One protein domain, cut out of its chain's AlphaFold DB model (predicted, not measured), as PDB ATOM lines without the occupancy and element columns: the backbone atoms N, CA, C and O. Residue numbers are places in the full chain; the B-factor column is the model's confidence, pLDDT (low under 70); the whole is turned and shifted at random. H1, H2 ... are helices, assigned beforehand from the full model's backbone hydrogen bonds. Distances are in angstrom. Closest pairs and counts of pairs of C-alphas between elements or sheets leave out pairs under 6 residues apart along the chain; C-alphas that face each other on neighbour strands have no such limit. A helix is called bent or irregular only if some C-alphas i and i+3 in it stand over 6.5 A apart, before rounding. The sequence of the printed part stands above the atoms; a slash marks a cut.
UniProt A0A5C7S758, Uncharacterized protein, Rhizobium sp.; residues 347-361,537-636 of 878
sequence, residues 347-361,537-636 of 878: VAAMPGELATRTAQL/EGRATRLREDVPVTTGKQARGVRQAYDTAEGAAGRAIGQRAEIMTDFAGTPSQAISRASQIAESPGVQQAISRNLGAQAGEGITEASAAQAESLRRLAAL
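This is residues 347 to 361 and 537 to 636 of the 878 residues of an uncharacterized protein of Rhizobium sp. (UniProt A0A5C7S758). Three helices, H6, H1 and H3, run along the length of a helical body, with H1 opposite to the other two; H4 and H5 cross between H3 and H6. At one end H2 turns off H3 at a corner, beside the unnamed stretch 537 to 551. The printed part has 115 residues with six named helices, H1 to H6 in chain order, and no named strand: all helix. It is compact, radius of gyration of the C-alphas 15.2 A, yet a rod in outline, 55 by 25 by 22 A.

Find C-alpha 613 at (-27.124, -89.840, 20.041); from there H6 runs 31.0 A to C-alpha 634 at (-7.565, -67.292, 11.494). H1 is residues 347 to 361, 21.8 A, irregular but only just: C-alphas 348 and 351 are 6.8 A apart. H3, residues 565 to 584, spans 28.2 A from (-27.632, -98.423, 33.996). Look for H4 at 587 to 599, H5 at 601 to 611 and H2 at 552 to 562.

Start at the hub, H3 and H4, touching four helices each. They touch at a steep 50 degrees, closest C-alphas Phe 583 and Ala 590, 4.4 A. H6 touches H4 with residues 620 to 627 alone, Ala 594 to Ser 623 being closest at 4.4 A between C-alphas. H1 and H6 touch at a shallow tilt of 10 degrees, opposite ways, closest C-alphas Leu 361 and Ala 615, 5.0 A. H2 and H3 touch only at the corner, C-alphas 561 and 567 being closest at 4.1 A. H3 and H6 are apart. Every O i to N i+4 pair is within hydrogen-bond range in H2 to H6; H1 has 9 of 11.

The farthest C-alphas, Gly 552 and Leu 636, are 55.0 A apart. Residues 362 to 536 are not printed, a 20.5 A gap between C-alphas 361 and 537. Of the links printed whole, each is tight. Low pLDDT includes 552 to 555 and 633 to 636.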
ATOM      1  N   VAL A 347     -13.515 -64.762  19.074       69.56
ATOM      2  CA  VAL A 347     -12.810 -65.923  19.647       69.56
ATOM      3  C   VAL A 347     -13.045 -66.040  21.157       69.56
ATOM      4  O   VAL A 347     -13.168 -67.153  21.662       69.56
ATOM      5  N   ALA A 348     -13.121 -64.916  21.871       72.75
ATOM      6  CA  ALA A 348     -13.369 -64.881  23.308       72.75
ATOM      7  C   ALA A 348     -14.800 -65.304  23.684       72.75
ATOM      8  O   ALA A 348     -14.980 -65.853  24.763       72.75
ATOM      9  N   ALA A 349     -15.782 -65.111  22.795       77.44
ATOM     10  CA  ALA A 349     -17.177 -65.502  23.021       77.44
ATOM     11  C   ALA A 349     -17.449 -67.006  22.791       77.44
ATOM     12  O   ALA A 349     -18.347 -67.580  23.405       77.44
ATOM     13  N   MET A 350     -16.670 -67.680  21.932       78.75
ATOM     14  CA  MET A 350     -16.907 -69.090  21.565       78.75
ATOM     15  C   MET A 350     -16.972 -70.089  22.738       78.75
ATOM     16  O   MET A 350     -17.811 -70.988  22.666       78.75
ATOM     17  N   PRO A 351     -16.138 -69.982  23.794       82.44
ATOM     18  CA  PRO A 351     -16.240 -70.829  24.987       82.44
ATOM     19  C   PRO A 351     -17.645 -70.804  25.603       82.44
ATOM     20  O   PRO A 351     -18.272 -71.853  25.769       82.44
ATOM     21  N   GLY A 352     -18.187 -69.603  25.835       84.06
ATOM     22  CA  GLY A 352     -19.530 -69.414  26.385       84.06
ATOM     23  C   GLY A 352     -20.625 -69.975  25.478       84.06
ATOM     24  O   GLY A 352     -21.558 -70.618  25.961       84.06
ATOM     25  N   GLU A 353     -20.487 -69.818  24.159       86.81
ATOM     26  CA  GLU A 353     -21.429 -70.374  23.176       86.81
ATOM     27  C   GLU A 353     -21.444 -71.908  23.193       86.81
ATOM     28  O   GLU A 353     -22.511 -72.521  23.258       86.81
ATOM     29  N   LEU A 354     -20.265 -72.537  23.177       87.88
ATOM     30  CA  LEU A 354     -20.127 -73.995  23.219       87.88
ATOM     31  C   LEU A 354     -20.639 -74.578  24.538       87.88
ATOM     32  O   LEU A 354     -21.352 -75.586  24.525       87.88
ATOM     33  N   ALA A 355     -20.322 -73.938  25.666       90.00
ATOM     34  CA  ALA A 355     -20.804 -74.349  26.981       90.00
ATOM     35  C   ALA A 355     -22.335 -74.234  27.076       90.00
ATOM     36  O   ALA A 355     -23.002 -75.185  27.482       90.00
ATOM     37  N   THR A 356     -22.908 -73.113  26.624       90.44
ATOM     38  CA  THR A 356     -24.365 -72.889  26.616       90.44
ATOM     39  C   THR A 356     -25.076 -73.924  25.752       90.44
ATOM     40  O   THR A 356     -26.039 -74.554  26.193       90.44
ATOM     41  N   ARG A 357     -24.577 -74.161  24.533       91.56
ATOM     42  CA  ARG A 357     -25.167 -75.144  23.621       91.56
ATOM     43  C   ARG A 357     -25.077 -76.564  24.178       91.56
ATOM     44  O   ARG A 357     -26.050 -77.309  24.111       91.56
ATOM     45  N   THR A 358     -23.948 -76.924  24.782       92.31
ATOM     46  CA  THR A 358     -23.762 -78.228  25.439       92.31
ATOM     47  C   THR A 358     -24.722 -78.406  26.612       92.31
ATOM     48  O   THR A 358     -25.330 -79.468  26.758       92.31
ATOM     49  N   ALA A 359     -24.912 -77.371  27.434       90.94
ATOM     50  CA  ALA A 359     -25.861 -77.406  28.540       90.94
ATOM     51  C   ALA A 359     -27.301 -77.627  28.049       90.94
ATOM     52  O   ALA A 359     -28.003 -78.460  28.614       90.94
ATOM     53  N   GLN A 360     -27.716 -76.954  26.969       92.19
ATOM     54  CA  GLN A 360     -29.038 -77.148  26.356       92.19
ATOM     55  C   GLN A 360     -29.231 -78.578  25.842       92.19
ATOM     56  O   GLN A 360     -30.231 -79.216  26.155       92.19
ATOM     57  N   LEU A 361     -28.256 -79.095  25.090       92.75
ATOM     58  CA  LEU A 361     -28.331 -80.426  24.481       92.75
ATOM     59  C   LEU A 361     -28.317 -81.558  25.516       92.75
ATOM     60  O   LEU A 361     -28.898 -82.611  25.284       92.75
ATOM     61  N   GLU A 537     -14.477 -92.837  33.693       89.06
ATOM     62  CA  GLU A 537     -14.570 -93.395  32.338       89.06
ATOM     63  C   GLU A 537     -15.287 -92.431  31.381       89.06
ATOM     64  O   GLU A 537     -14.826 -92.202  30.259       89.06
ATOM     65  N   GLY A 538     -16.359 -91.786  31.856       89.62
ATOM     66  CA  GLY A 538     -17.037 -90.705  31.141       89.62
ATOM     67  C   GLY A 538     -16.130 -89.499  30.889       89.62
ATOM     68  O   GLY A 538     -16.031 -89.030  29.756       89.62
ATOM     69  N   ARG A 539     -15.405 -89.031  31.915       90.12
ATOM     70  CA  ARG A 539     -14.441 -87.919  31.782       90.12
ATOM     71  C   ARG A 539     -13.351 -88.233  30.763       90.12
ATOM     72  O   ARG A 539     -13.044 -87.423  29.895       90.12
ATOM     73  N   ALA A 540     -12.835 -89.459  30.787       88.06
ATOM     74  CA  ALA A 540     -11.824 -89.906  29.837       88.06
ATOM     75  C   ALA A 540     -12.332 -90.000  28.382       88.06
ATOM     76  O   ALA A 540     -11.513 -90.184  27.481       88.06
ATOM     77  N   THR A 541     -13.644 -89.863  28.140       89.19
ATOM     78  CA  THR A 541     -14.269 -89.947  26.809       89.19
ATOM     79  C   THR A 541     -13.895 -91.250  26.089       89.19
ATOM     80  O   THR A 541     -13.490 -91.245  24.926       89.19
ATOM     81  N   ARG A 542     -13.957 -92.381  26.806       83.06
ATOM     82  CA  ARG A 542     -13.565 -93.698  26.282       83.06
ATOM     83  C   ARG A 542     -14.765 -94.548  25.903       83.06
ATOM     84  O   ARG A 542     -15.851 -94.428  26.468       83.06
ATOM     85  N   LEU A 543     -14.531 -95.434  24.941       83.62
ATOM     86  CA  LEU A 543     -15.429 -96.529  24.626       83.62
ATOM     87  C   LEU A 543     -15.029 -97.774  25.418       83.62
ATOM     88  O   LEU A 543     -13.860 -97.965  25.752       83.62
ATOM     89  N   ARG A 544     -15.993 -98.667  25.653       82.44
ATOM     90  CA  ARG A 544     -15.767 -99.956  26.322       82.44
ATOM     91  C   ARG A 544     -14.645-100.752  25.653       82.44
ATOM     92  O   ARG A 544     -13.813-101.346  26.329       82.44
ATOM     93  N   GLU A 545     -14.628-100.754  24.323       82.00
ATOM     94  CA  GLU A 545     -13.628-101.422  23.487       82.00
ATOM     95  C   GLU A 545     -12.204-100.857  23.630       82.00
ATOM     96  O   GLU A 545     -11.244-101.568  23.333       82.00
ATOM     97  N   ASP A 546     -12.059 -99.629  24.133       78.88
ATOM     98  CA  ASP A 546     -10.767 -98.961  24.310       78.88
ATOM     99  C   ASP A 546     -10.167 -99.170  25.709       78.88
ATOM    100  O   ASP A 546      -9.022 -98.780  25.952       78.88
ATOM    101  N   VAL A 547     -10.909 -99.784  26.641       78.00
ATOM    102  CA  VAL A 547     -10.428-100.026  28.006       78.00
ATOM    103  C   VAL A 547      -9.731-101.392  28.087       78.00
ATOM    104  O   VAL A 547     -10.386-102.433  27.985       78.00
ATOM    105  N   PRO A 548      -8.398-101.444  28.286       69.88
ATOM    106  CA  PRO A 548      -7.679-102.707  28.389       69.88
ATOM    107  C   PRO A 548      -8.037-103.429  29.693       69.88
ATOM    108  O   PRO A 548      -7.783-102.938  30.793       69.88
ATOM    109  N   VAL A 549      -8.586-104.638  29.578       70.81
ATOM    110  CA  VAL A 549      -8.928-105.483  30.727       70.81
ATOM    111  C   VAL A 549      -7.767-106.435  31.014       70.81
ATOM    112  O   VAL A 549      -7.622-107.452  30.343       70.81
ATOM    113  N   THR A 550      -6.917-106.103  31.993       66.56
ATOM    114  CA  THR A 550      -5.712-106.910  32.296       66.56
ATOM    115  C   THR A 550      -5.824-107.754  33.569       66.56
ATOM    116  O   THR A 550      -5.090-108.725  33.727       66.56
ATOM    117  N   THR A 551      -6.758-107.430  34.471       70.06
ATOM    118  CA  THR A 551      -6.934-108.113  35.769       70.06
ATOM    119  C   THR A 551      -8.407-108.328  36.116       70.06
ATOM    120  O   THR A 551      -9.283-107.609  35.635       70.06
ATOM    121  N   GLY A 552      -8.700-109.273  37.020       67.25
ATOM    122  CA  GLY A 552     -10.070-109.554  37.478       67.25
ATOM    123  C   GLY A 552     -10.755-108.392  38.217       67.25
ATOM    124  O   GLY A 552     -11.981-108.293  38.196       67.25
ATOM    125  N   LYS A 553      -9.991-107.484  38.846       68.50
ATOM    126  CA  LYS A 553     -10.530-106.268  39.484       68.50
ATOM    127  C   LYS A 553     -10.889-105.203  38.441       68.50
ATOM    128  O   LYS A 553     -11.999-104.688  38.473       68.50
ATOM    129  N   GLN A 554     -10.018-104.961  37.457       66.75
ATOM    130  CA  GLN A 554     -10.316-104.056  36.336       66.75
ATOM    131  C   GLN A 554     -11.481-104.565  35.478       66.75
ATOM    132  O   GLN A 554     -12.335-103.786  35.079       66.75
ATOM    133  N   ALA A 555     -11.581-105.879  35.260       69.06
ATOM    134  CA  ALA A 555     -12.701-106.486  34.541       69.06
ATOM    135  C   ALA A 555     -14.054-106.283  35.239       69.06
ATOM    136  O   ALA A 555     -15.091-106.289  34.580       69.06
ATOM    137  N   ARG A 556     -14.066-106.178  36.574       71.94
ATOM    138  CA  ARG A 556     -15.281-105.876  37.340       71.94
ATOM    139  C   ARG A 556     -15.642-104.400  37.231       71.94
ATOM    140  O   ARG A 556     -16.766-104.126  36.837       71.94
ATOM    141  N   GLY A 557     -14.678-103.500  37.428       74.31
ATOM    142  CA  GLY A 557     -14.900-102.058  37.270       74.31
ATOM    143  C   GLY A 557     -15.378-101.677  35.865       74.31
ATOM    144  O   GLY A 557     -16.308-100.901  35.727       74.31
ATOM    145  N   VAL A 558     -14.840-102.296  34.803       78.00
ATOM    146  CA  VAL A 558     -15.321-102.059  33.425       78.00
ATOM    147  C   VAL A 558     -16.746-102.572  33.224       78.00
ATOM    148  O   VAL A 558     -17.554-101.888  32.607       78.00
ATOM    149  N   ARG A 559     -17.090-103.749  33.760       76.88
ATOM    150  CA  ARG A 559     -18.469-104.258  33.686       76.88
ATOM    151  C   ARG A 559     -19.436-103.362  34.451       76.88
ATOM    152  O   ARG A 559     -20.479-103.015  33.926       76.88
ATOM    153  N   GLN A 560     -19.068-102.936  35.652       79.25
ATOM    154  CA  GLN A 560     -19.865-102.004  36.450       79.25
ATOM    155  C   GLN A 560     -20.004-100.645  35.764       79.25
ATOM    156  O   GLN A 560     -21.079-100.066  35.753       79.25
ATOM    157  N   ALA A 561     -18.938-100.162  35.128       81.50
ATOM    158  CA  ALA A 561     -18.964 -98.877  34.461       81.50
ATOM    159  C   ALA A 561     -19.735 -98.900  33.143       81.50
ATOM    160  O   ALA A 561     -20.341 -97.883  32.842       81.50
ATOM    161  N   TYR A 562     -19.702 -99.988  32.357       83.31
ATOM    162  CA  TYR A 562     -20.249-100.041  30.990       83.31
ATOM    163  C   TYR A 562     -21.490-100.916  30.808       83.31
ATOM    164  O   TYR A 562     -22.271-100.643  29.897       83.31
ATOM    165  N   ASP A 563     -21.683-101.920  31.659       85.62
ATOM    166  CA  ASP A 563     -22.708-102.951  31.486       85.62
ATOM    167  C   ASP A 563     -23.892-102.770  32.474       85.62
ATOM    168  O   ASP A 563     -24.766-103.632  32.531       85.62
ATOM    169  N   THR A 564     -23.955-101.657  33.228       87.06
ATOM    170  CA  THR A 564     -25.085-101.300  34.119       87.06
ATOM    171  C   THR A 564     -25.674 -99.918  33.803       87.06
ATOM    172  O   THR A 564     -25.017 -99.064  33.194       87.06
ATOM    173  N   ALA A 565     -26.930 -99.692  34.208       87.25
ATOM    174  CA  ALA A 565     -27.632 -98.423  33.996       87.25
ATOM    175  C   ALA A 565     -27.025 -97.293  34.848       87.25
ATOM    176  O   ALA A 565     -26.852 -96.167  34.379       87.25
ATOM    177  N   GLU A 566     -26.615 -97.612  36.073       86.88
ATOM    178  CA  GLU A 566     -25.927 -96.720  37.001       86.88
ATOM    179  C   GLU A 566     -24.562 -96.313  36.453       86.88
ATOM    180  O   GLU A 566     -24.200 -95.135  36.492       86.88
ATOM    181  N   GLY A 567     -23.834 -97.272  35.871       90.25
ATOM    182  CA  GLY A 567     -22.598 -97.008  35.153       90.25
ATOM    183  C   GLY A 567     -22.822 -96.062  33.973       90.25
ATOM    184  O   GLY A 567     -22.091 -95.085  33.815       90.25
ATOM    185  N   ALA A 568     -23.874 -96.269  33.174       90.38
ATOM    186  CA  ALA A 568     -24.229 -95.362  32.079       90.38
ATOM    187  C   ALA A 568     -24.532 -93.934  32.560       90.38
ATOM    188  O   ALA A 568     -23.992 -92.979  31.997       90.38
ATOM    189  N   ALA A 569     -25.307 -93.781  33.637       90.75
ATOM    190  CA  ALA A 569     -25.565 -92.481  34.255       90.75
ATOM    191  C   ALA A 569     -24.273 -91.821  34.773       90.75
ATOM    192  O   ALA A 569     -24.049 -90.632  34.543       90.75
ATOM    193  N   GLY A 570     -23.381 -92.594  35.399       91.44
ATOM    194  CA  GLY A 570     -22.077 -92.114  35.855       91.44
ATOM    195  C   GLY A 570     -21.191 -91.631  34.705       91.44
ATOM    196  O   GLY A 570     -20.640 -90.529  34.771       91.44
ATOM    197  N   ARG A 571     -21.113 -92.389  33.600       93.19
ATOM    198  CA  ARG A 571     -20.383 -91.957  32.396       93.19
ATOM    199  C   ARG A 571     -20.989 -90.698  31.784       93.19
ATOM    200  O   ARG A 571     -20.236 -89.822  31.372       93.19
ATOM    201  N   ALA A 572     -22.316 -90.581  31.741       92.75
ATOM    202  CA  ALA A 572     -22.997 -89.393  31.229       92.75
ATOM    203  C   ALA A 572     -22.641 -88.141  32.048       92.75
ATOM    204  O   ALA A 572     -22.216 -87.126  31.489       92.75
ATOM    205  N   ILE A 573     -22.726 -88.237  33.380       91.44
ATOM    206  CA  ILE A 573     -22.335 -87.162  34.303       91.44
ATOM    207  C   ILE A 573     -20.861 -86.785  34.090       91.44
ATOM    208  O   ILE A 573     -20.538 -85.606  33.938       91.44
ATOM    209  N   GLY A 574     -19.966 -87.777  34.042       92.06
ATOM    210  CA  GLY A 574     -18.535 -87.558  33.840       92.06
ATOM    211  C   GLY A 574     -18.206 -86.904  32.496       92.06
ATOM    212  O   GLY A 574     -17.460 -85.927  32.457       92.06
ATOM    213  N   GLN A 575     -18.798 -87.398  31.407       94.31
ATOM    214  CA  GLN A 575     -18.606 -86.880  30.050       94.31
ATOM    215  C   GLN A 575     -19.080 -85.430  29.929       94.31
ATOM    216  O   GLN A 575     -18.384 -84.601  29.341       94.31
ATOM    217  N   ARG A 576     -20.252 -85.119  30.495       93.38
ATOM    218  CA  ARG A 576     -20.803 -83.763  30.516       93.38
ATOM    219  C   ARG A 576     -19.913 -82.823  31.320       93.38
ATOM    220  O   ARG A 576     -19.609 -81.740  30.835       93.38
ATOM    221  N   ALA A 577     -19.494 -83.230  32.521       91.00
ATOM    222  CA  ALA A 577     -18.624 -82.420  33.367       91.00
ATOM    223  C   ALA A 577     -17.315 -82.066  32.645       91.00
ATOM    224  O   ALA A 577     -16.949 -80.897  32.618       91.00
ATOM    225  N   GLU A 578     -16.674 -83.040  31.988       91.75
ATOM    226  CA  GLU A 578     -15.442 -82.808  31.221       91.75
ATOM    227  C   GLU A 578     -15.651 -81.805  30.080       91.75
ATOM    228  O   GLU A 578     -14.932 -80.815  29.985       91.75
ATOM    229  N   ILE A 579     -16.672 -82.014  29.238       91.94
ATOM    230  CA  ILE A 579     -16.947 -81.124  28.099       91.94
ATOM    231  C   ILE A 579     -17.274 -79.706  28.584       91.94
ATOM    232  O   ILE A 579     -16.796 -78.732  28.008       91.94
ATOM    233  N   MET A 580     -18.062 -79.578  29.655       91.25
ATOM    234  CA  MET A 580     -18.391 -78.277  30.236       91.25
ATOM    235  C   MET A 580     -17.157 -77.589  30.823       91.25
ATOM    236  O   MET A 580     -17.001 -76.391  30.624       91.25
ATOM    237  N   THR A 581     -16.265 -78.316  31.502       90.06
ATOM    238  CA  THR A 581     -14.994 -77.765  31.995       90.06
ATOM    239  C   THR A 581     -14.097 -77.312  30.843       90.06
ATOM    240  O   THR A 581     -13.552 -76.210  30.898       90.06
ATOM    241  N   ASP A 582     -13.988 -78.106  29.778       88.88
ATOM    242  CA  ASP A 582     -13.194 -77.754  28.599       88.88
ATOM    243  C   ASP A 582     -13.745 -76.517  27.876       88.88
ATOM    244  O   ASP A 582     -12.978 -75.650  27.448       88.88
ATOM    245  N   PHE A 583     -15.071 -76.418  27.738       90.06
ATOM    246  CA  PHE A 583     -15.733 -75.306  27.054       90.06
ATOM    247  C   PHE A 583     -15.872 -74.051  27.911       90.06
ATOM    248  O   PHE A 583     -15.850 -72.964  27.352       90.06
ATOM    249  N   ALA A 584     -15.962 -74.161  29.236       83.62
ATOM    250  CA  ALA A 584     -15.929 -73.011  30.142       83.62
ATOM    251  C   ALA A 584     -14.498 -72.524  30.445       83.62
ATOM    252  O   ALA A 584     -14.318 -71.503  31.108       83.62
ATOM    253  N   GLY A 585     -13.479 -73.262  29.991       78.56
ATOM    254  CA  GLY A 585     -12.074 -72.919  30.166       78.56
ATOM    255  C   GLY A 585     -11.613 -71.741  29.302       78.56
ATOM    256  O   GLY A 585     -12.386 -70.929  28.793       78.56
ATOM    257  N   THR A 586     -10.299 -71.636  29.112       78.50
ATOM    258  CA  THR A 586      -9.735 -70.596  28.237       78.50
ATOM    259  C   THR A 586     -10.179 -70.799  26.781       78.50
ATOM    260  O   THR A 586     -10.353 -71.945  26.356       78.50
ATOM    261  N   PRO A 587     -10.249 -69.733  25.955       73.31
ATOM    262  CA  PRO A 587     -10.547 -69.870  24.531       73.31
ATOM    263  C   PRO A 587      -9.692 -70.933  23.837       73.31
ATOM    264  O   PRO A 587     -10.213 -71.778  23.123       73.31
ATOM    265  N   SER A 588      -8.389 -70.980  24.111       72.25
ATOM    266  CA  SER A 588      -7.496 -71.991  23.532       72.25
ATOM    267  C   SER A 588      -7.886 -73.432  23.893       72.25
ATOM    268  O   SER A 588      -7.788 -74.312  23.038       72.25
ATOM    269  N   GLN A 589      -8.330 -73.681  25.131       79.94
ATOM    270  CA  GLN A 589      -8.781 -75.005  25.577       79.94
ATOM    271  C   GLN A 589     -10.088 -75.401  24.890       79.94
ATOM    272  O   GLN A 589     -10.129 -76.451  24.247       79.94
ATOM    273  N   ALA A 590     -11.100 -74.528  24.924       74.56
ATOM    274  CA  ALA A 590     -12.393 -74.774  24.287       74.56
ATOM    275  C   ALA A 590     -12.237 -75.056  22.783       74.56
ATOM    276  O   ALA A 590     -12.829 -75.988  22.244       74.56
ATOM    277  N   ILE A 591     -11.364 -74.301  22.113       77.88
ATOM    278  CA  ILE A 591     -11.052 -74.455  20.688       77.88
ATOM    279  C   ILE A 591     -10.343 -75.773  20.396       77.88
ATOM    280  O   ILE A 591     -10.686 -76.465  19.431       77.88
ATOM    281  N   SER A 592      -9.335 -76.110  21.201       83.69
ATOM    282  CA  SER A 592      -8.610 -77.371  21.069       83.69
ATOM    283  C   SER A 592      -9.567 -78.547  21.234       83.69
ATOM    284  O   SER A 592      -9.542 -79.479  20.431       83.69
ATOM    285  N   ARG A 593     -10.458 -78.476  22.228       90.44
ATOM    286  CA  ARG A 593     -11.463 -79.507  22.477       90.44
ATOM    287  C   ARG A 593     -12.490 -79.598  21.355       90.44
ATOM    288  O   ARG A 593     -12.721 -80.691  20.851       90.44
ATOM    289  N   ALA A 594     -13.042 -78.475  20.899       86.31
ATOM    290  CA  ALA A 594     -13.981 -78.444  19.778       86.31
ATOM    291  C   ALA A 594     -13.354 -79.023  18.498       86.31
ATOM    292  O   ALA A 594     -13.982 -79.810  17.790       86.31
ATOM    293  N   SER A 595     -12.084 -78.707  18.229       86.75
ATOM    294  CA  SER A 595     -11.346 -79.274  17.093       86.75
ATOM    295  C   SER A 595     -11.137 -80.781  17.253       86.75
ATOM    296  O   SER A 595     -11.379 -81.532  16.313       86.75
ATOM    297  N   GLN A 596     -10.764 -81.242  18.450       91.94
ATOM    298  CA  GLN A 596     -10.608 -82.667  18.746       91.94
ATOM    299  C   GLN A 596     -11.918 -83.436  18.533       91.94
ATOM    300  O   GLN A 596     -11.901 -84.485  17.888       91.94
ATOM    301  N   ILE A 597     -13.038 -82.909  19.040       92.69
ATOM    302  CA  ILE A 597     -14.374 -83.487  18.856       92.69
ATOM    303  C   ILE A 597     -14.722 -83.521  17.366       92.69
ATOM    304  O   ILE A 597     -15.132 -84.558  16.861       92.69
ATOM    305  N   ALA A 598     -14.502 -82.432  16.628       88.19
ATOM    306  CA  ALA A 598     -14.825 -82.356  15.205       88.19
ATOM    307  C   ALA A 598     -13.978 -83.298  14.322       88.19
ATOM    308  O   ALA A 598     -14.454 -83.770  13.292       88.19
ATOM    309  N   GLU A 599     -12.726 -83.563  14.700       88.94
ATOM    310  CA  GLU A 599     -11.764 -84.313  13.879       88.94
ATOM    311  C   GLU A 599     -11.654 -85.802  14.240       88.94
ATOM    312  O   GLU A 599     -11.116 -86.575  13.444       88.94
ATOM    313  N   SER A 600     -12.143 -86.223  15.411       91.00
ATOM    314  CA  SER A 600     -11.928 -87.580  15.937       91.00
ATOM    315  C   SER A 600     -13.227 -88.396  15.993       91.00
ATOM    316  O   SER A 600     -13.972 -88.273  16.967       91.00
ATOM    317  N   PRO A 601     -13.483 -89.314  15.036       89.38
ATOM    318  CA  PRO A 601     -14.702 -90.131  15.029       89.38
ATOM    319  C   PRO A 601     -14.902 -90.958  16.306       89.38
ATOM    320  O   PRO A 601     -16.023 -91.097  16.781       89.38
ATOM    321  N   GLY A 602     -13.816 -91.466  16.905       88.81
ATOM    322  CA  GLY A 602     -13.891 -92.206  18.171       88.81
ATOM    323  C   GLY A 602     -14.369 -91.343  19.343       88.81
ATOM    324  O   GLY A 602     -15.160 -91.803  20.159       88.81
ATOM    325  N   VAL A 603     -13.966 -90.066  19.383       91.12
ATOM    326  CA  VAL A 603     -14.432 -89.103  20.396       91.12
ATOM    327  C   VAL A 603     -15.915 -88.799  20.186       91.12
ATOM    328  O   VAL A 603     -16.681 -88.848  21.141       91.12
ATOM    329  N   GLN A 604     -16.345 -88.564  18.943       92.19
ATOM    330  CA  GLN A 604     -17.760 -88.328  18.608       92.19
ATOM    331  C   GLN A 604     -18.639 -89.513  19.018       92.19
ATOM    332  O   GLN A 604     -19.693 -89.340  19.631       92.19
ATOM    333  N   GLN A 605     -18.173 -90.730  18.732       91.81
ATOM    334  CA  GLN A 605     -18.864 -91.959  19.098       91.81
ATOM    335  C   GLN A 605     -18.935 -92.145  20.619       91.81
ATOM    336  O   GLN A 605     -19.984 -92.537  21.129       91.81
ATOM    337  N   ALA A 606     -17.857 -91.850  21.352       90.12
ATOM    338  CA  ALA A 606     -17.841 -91.925  22.812       90.12
ATOM    339  C   ALA A 606     -18.815 -90.925  23.446       90.12
ATOM    340  O   ALA A 606     -19.625 -91.312  24.287       90.12
ATOM    341  N   ILE A 607     -18.806 -89.672  22.981       92.88
ATOM    342  CA  ILE A 607     -19.739 -88.637  23.444       92.88
ATOM    343  C   ILE A 607     -21.182 -89.068  23.167       92.88
ATOM    344  O   ILE A 607     -22.005 -89.029  24.075       92.88
ATOM    345  N   SER A 608     -21.478 -89.550  21.958       92.50
ATOM    346  CA  SER A 608     -22.830 -89.985  21.576       92.50
ATOM    347  C   SER A 608     -23.311 -91.197  22.376       92.50
ATOM    348  O   SER A 608     -24.475 -91.268  22.757       92.50
ATOM    349  N   ARG A 609     -22.431 -92.151  22.702       90.25
ATOM    350  CA  ARG A 609     -22.797 -93.303  23.544       90.25
ATOM    351  C   ARG A 609     -22.979 -92.948  25.018       90.25
ATOM    352  O   ARG A 609     -23.738 -93.626  25.701       90.25
ATOM    353  N   ASN A 610     -22.272 -91.936  25.517       91.00
ATOM    354  CA  ASN A 610     -22.359 -91.529  26.920       91.00
ATOM    355  C   ASN A 610     -23.497 -90.523  27.159       91.00
ATOM    356  O   ASN A 610     -24.177 -90.611  28.177       91.00
ATOM    357  N   LEU A 611     -23.725 -89.590  26.233       90.75
ATOM    358  CA  LEU A 611     -24.721 -88.519  26.375       90.75
ATOM    359  C   LEU A 611     -26.034 -88.772  25.617       90.75
ATOM    360  O   LEU A 611     -26.986 -88.012  25.761       90.75
ATOM    361  N   GLY A 612     -26.090 -89.832  24.811       89.88
ATOM    362  CA  GLY A 612     -27.174 -90.073  23.861       89.88
ATOM    363  C   GLY A 612     -26.851 -89.515  22.473       89.88
ATOM    364  O   GLY A 612     -26.082 -88.560  22.327       89.88
ATOM    365  N   ALA A 613     -27.429 -90.139  21.440       88.88
ATOM    366  CA  ALA A 613     -27.124 -89.840  20.041       88.88
ATOM    367  C   ALA A 613     -27.396 -88.369  19.698       88.88
ATOM    368  O   ALA A 613     -26.497 -87.683  19.223       88.88
ATOM    369  N   GLN A 614     -28.576 -87.853  20.050       89.31
ATOM    370  CA  GLN A 614     -28.966 -86.469  19.774       89.31
ATOM    371  C   GLN A 614     -28.025 -85.445  20.432       89.31
ATOM    372  O   GLN A 614     -27.558 -84.511  19.777       89.31
ATOM    373  N   ALA A 615     -27.705 -85.625  21.719       90.12
ATOM    374  CA  ALA A 615     -26.800 -84.725  22.428       90.12
ATOM    375  C   ALA A 615     -25.376 -84.802  21.859       90.12
ATOM    376  O   ALA A 615     -24.735 -83.772  21.649       90.12
ATOM    377  N   GLY A 616     -24.883 -86.010  21.566       92.44
ATOM    378  CA  GLY A 616     -23.553 -86.209  20.995       92.44
ATOM    379  C   GLY A 616     -23.405 -85.660  19.579       92.44
ATOM    380  O   GLY A 616     -22.405 -84.998  19.287       92.44
ATOM    381  N   GLU A 617     -24.403 -85.860  18.722       92.31
ATOM    382  CA  GLU A 617     -24.455 -85.284  17.378       92.31
ATOM    383  C   GLU A 617     -24.530 -83.760  17.438       92.31
ATOM    384  O   GLU A 617     -23.733 -83.091  16.779       92.31
ATOM    385  N   GLY A 618     -25.392 -83.201  18.292       92.06
ATOM    386  CA  GLY A 618     -25.508 -81.755  18.471       92.06
ATOM    387  C   GLY A 618     -24.214 -81.109  18.980       92.06
ATOM    388  O   GLY A 618     -23.792 -80.077  18.458       92.06
ATOM    389  N   ILE A 619     -23.530 -81.728  19.953       93.12
ATOM    390  CA  ILE A 619     -22.229 -81.249  20.459       93.12
ATOM    391  C   ILE A 619     -21.163 -81.352  19.365       93.12
ATOM    392  O   ILE A 619     -20.331 -80.450  19.220       93.12
ATOM    393  N   THR A 620     -21.186 -82.428  18.580       93.50
ATOM    394  CA  THR A 620     -20.267 -82.629  17.456       93.50
ATOM    395  C   THR A 620     -20.485 -81.578  16.371       93.50
ATOM    396  O   THR A 620     -19.515 -80.987  15.895       93.50
ATOM    397  N   GLU A 621     -21.737 -81.293  16.011       91.94
ATOM    398  CA  GLU A 621     -22.083 -80.279  15.018       91.94
ATOM    399  C   GLU A 621     -21.693 -78.876  15.496       91.94
ATOM    400  O   GLU A 621     -21.034 -78.141  14.756       91.94
ATOM    401  N   ALA A 622     -22.008 -78.526  16.748       91.00
ATOM    402  CA  ALA A 622     -21.607 -77.261  17.361       91.00
ATOM    403  C   ALA A 622     -20.077 -77.092  17.359       91.00
ATOM    404  O   ALA A 622     -19.551 -76.054  16.946       91.00
ATOM    405  N   SER A 623     -19.356 -78.143  17.758       92.62
ATOM    406  CA  SER A 623     -17.891 -78.172  17.782       92.62
ATOM    407  C   SER A 623     -17.296 -78.027  16.382       92.62
ATOM    408  O   SER A 623     -16.361 -77.251  16.185       92.62
ATOM    409  N   ALA A 624     -17.857 -78.719  15.387       89.44
ATOM    410  CA  ALA A 624     -17.429 -78.626  13.997       89.44
ATOM    411  C   ALA A 624     -17.680 -77.231  13.409       89.44
ATOM    412  O   ALA A 624     -16.795 -76.688  12.744       89.44
ATOM    413  N   ALA A 625     -18.839 -76.629  13.690       86.25
ATOM    414  CA  ALA A 625     -19.182 -75.283  13.241       86.25
ATOM    415  C   ALA A 625     -18.234 -74.224  13.830       86.25
ATOM    416  O   ALA A 625     -17.716 -73.386  13.087       86.25
ATOM    417  N   GLN A 626     -17.935 -74.295  15.130       86.00
ATOM    418  CA  GLN A 626     -17.012 -73.362  15.788       86.00
ATOM    419  C   GLN A 626     -15.554 -73.588  15.359       86.00
ATOM    420  O   GLN A 626     -14.851 -72.633  15.029       86.00
ATOM    421  N   ALA A 627     -15.100 -74.844  15.261       82.12
ATOM    422  CA  ALA A 627     -13.768 -75.168  14.742       82.12
ATOM    423  C   ALA A 627     -13.595 -74.675  13.297       82.12
ATOM    424  O   ALA A 627     -12.556 -74.116  12.932       82.12
ATOM    425  N   GLU A 628     -14.622 -74.834  12.461       82.56
ATOM    426  CA  GLU A 628     -14.615 -74.294  11.112       82.56
ATOM    427  C   GLU A 628     -14.590 -72.763  11.115       82.56
ATOM    428  O   GLU A 628     -13.724 -72.201  10.439       82.56
ATOM    429  N   SER A 629     -15.459 -72.103  11.893       77.31
ATOM    430  CA  SER A 629     -15.465 -70.643  12.080       77.31
ATOM    431  C   SER A 629     -14.064 -70.125  12.414       77.31
ATOM    432  O   SER A 629     -13.558 -69.232  11.734       77.31
ATOM    433  N   LEU A 630     -13.368 -70.751  13.362       72.44
ATOM    434  CA  LEU A 630     -12.014 -70.371  13.764       72.44
ATOM    435  C   LEU A 630     -10.998 -70.515  12.651       72.44
ATOM    436  O   LEU A 630     -10.210 -69.598  12.418       72.44
ATOM    437  N   ARG A 631     -11.025 -71.635  11.918       73.38
ATOM    438  CA  ARG A 631     -10.183 -71.797  10.723       73.38
ATOM    439  C   ARG A 631     -10.489 -70.704   9.702       73.38
ATOM    440  O   ARG A 631      -9.588 -70.278   8.975       73.38
ATOM    441  N   ARG A 632     -11.740 -70.225   9.634       71.00
ATOM    442  CA  ARG A 632     -12.111 -69.084   8.790       71.00
ATOM    443  C   ARG A 632     -11.519 -67.789   9.338       71.00
ATOM    444  O   ARG A 632     -10.764 -67.155   8.612       71.00
ATOM    445  N   LEU A 633     -11.751 -67.438  10.596       65.56
ATOM    446  CA  LEU A 633     -11.263 -66.202  11.217       65.56
ATOM    447  C   LEU A 633      -9.729 -66.120  11.285       65.56
ATOM    448  O   LEU A 633      -9.159 -65.052  11.069       65.56
ATOM    449  N   ALA A 634      -9.028 -67.238  11.483       60.38
ATOM    450  CA  ALA A 634      -7.565 -67.292  11.494       60.38
ATOM    451  C   ALA A 634      -6.941 -66.831  10.162       60.38
ATOM    452  O   ALA A 634      -5.846 -66.265  10.153       60.38
ATOM    453  N   ALA A 635      -7.653 -66.983   9.038       57.53
ATOM    454  CA  ALA A 635      -7.208 -66.470   7.742       57.53
ATOM    455  C   ALA A 635      -7.135 -64.929   7.688       57.53
ATOM    456  O   ALA A 635      -6.442 -64.387   6.824       57.53
ATOM    457  N   LEU A 636      -7.810 -64.221   8.606       55.09
ATOM    458  CA  LEU A 636      -7.737 -62.761   8.748       55.09
ATOM    459  C   LEU A 636      -6.517 -62.301   9.561       55.09
ATOM    460  O   LEU A 636      -6.041 -61.191   9.345       55.09
TER     461      LEU A 636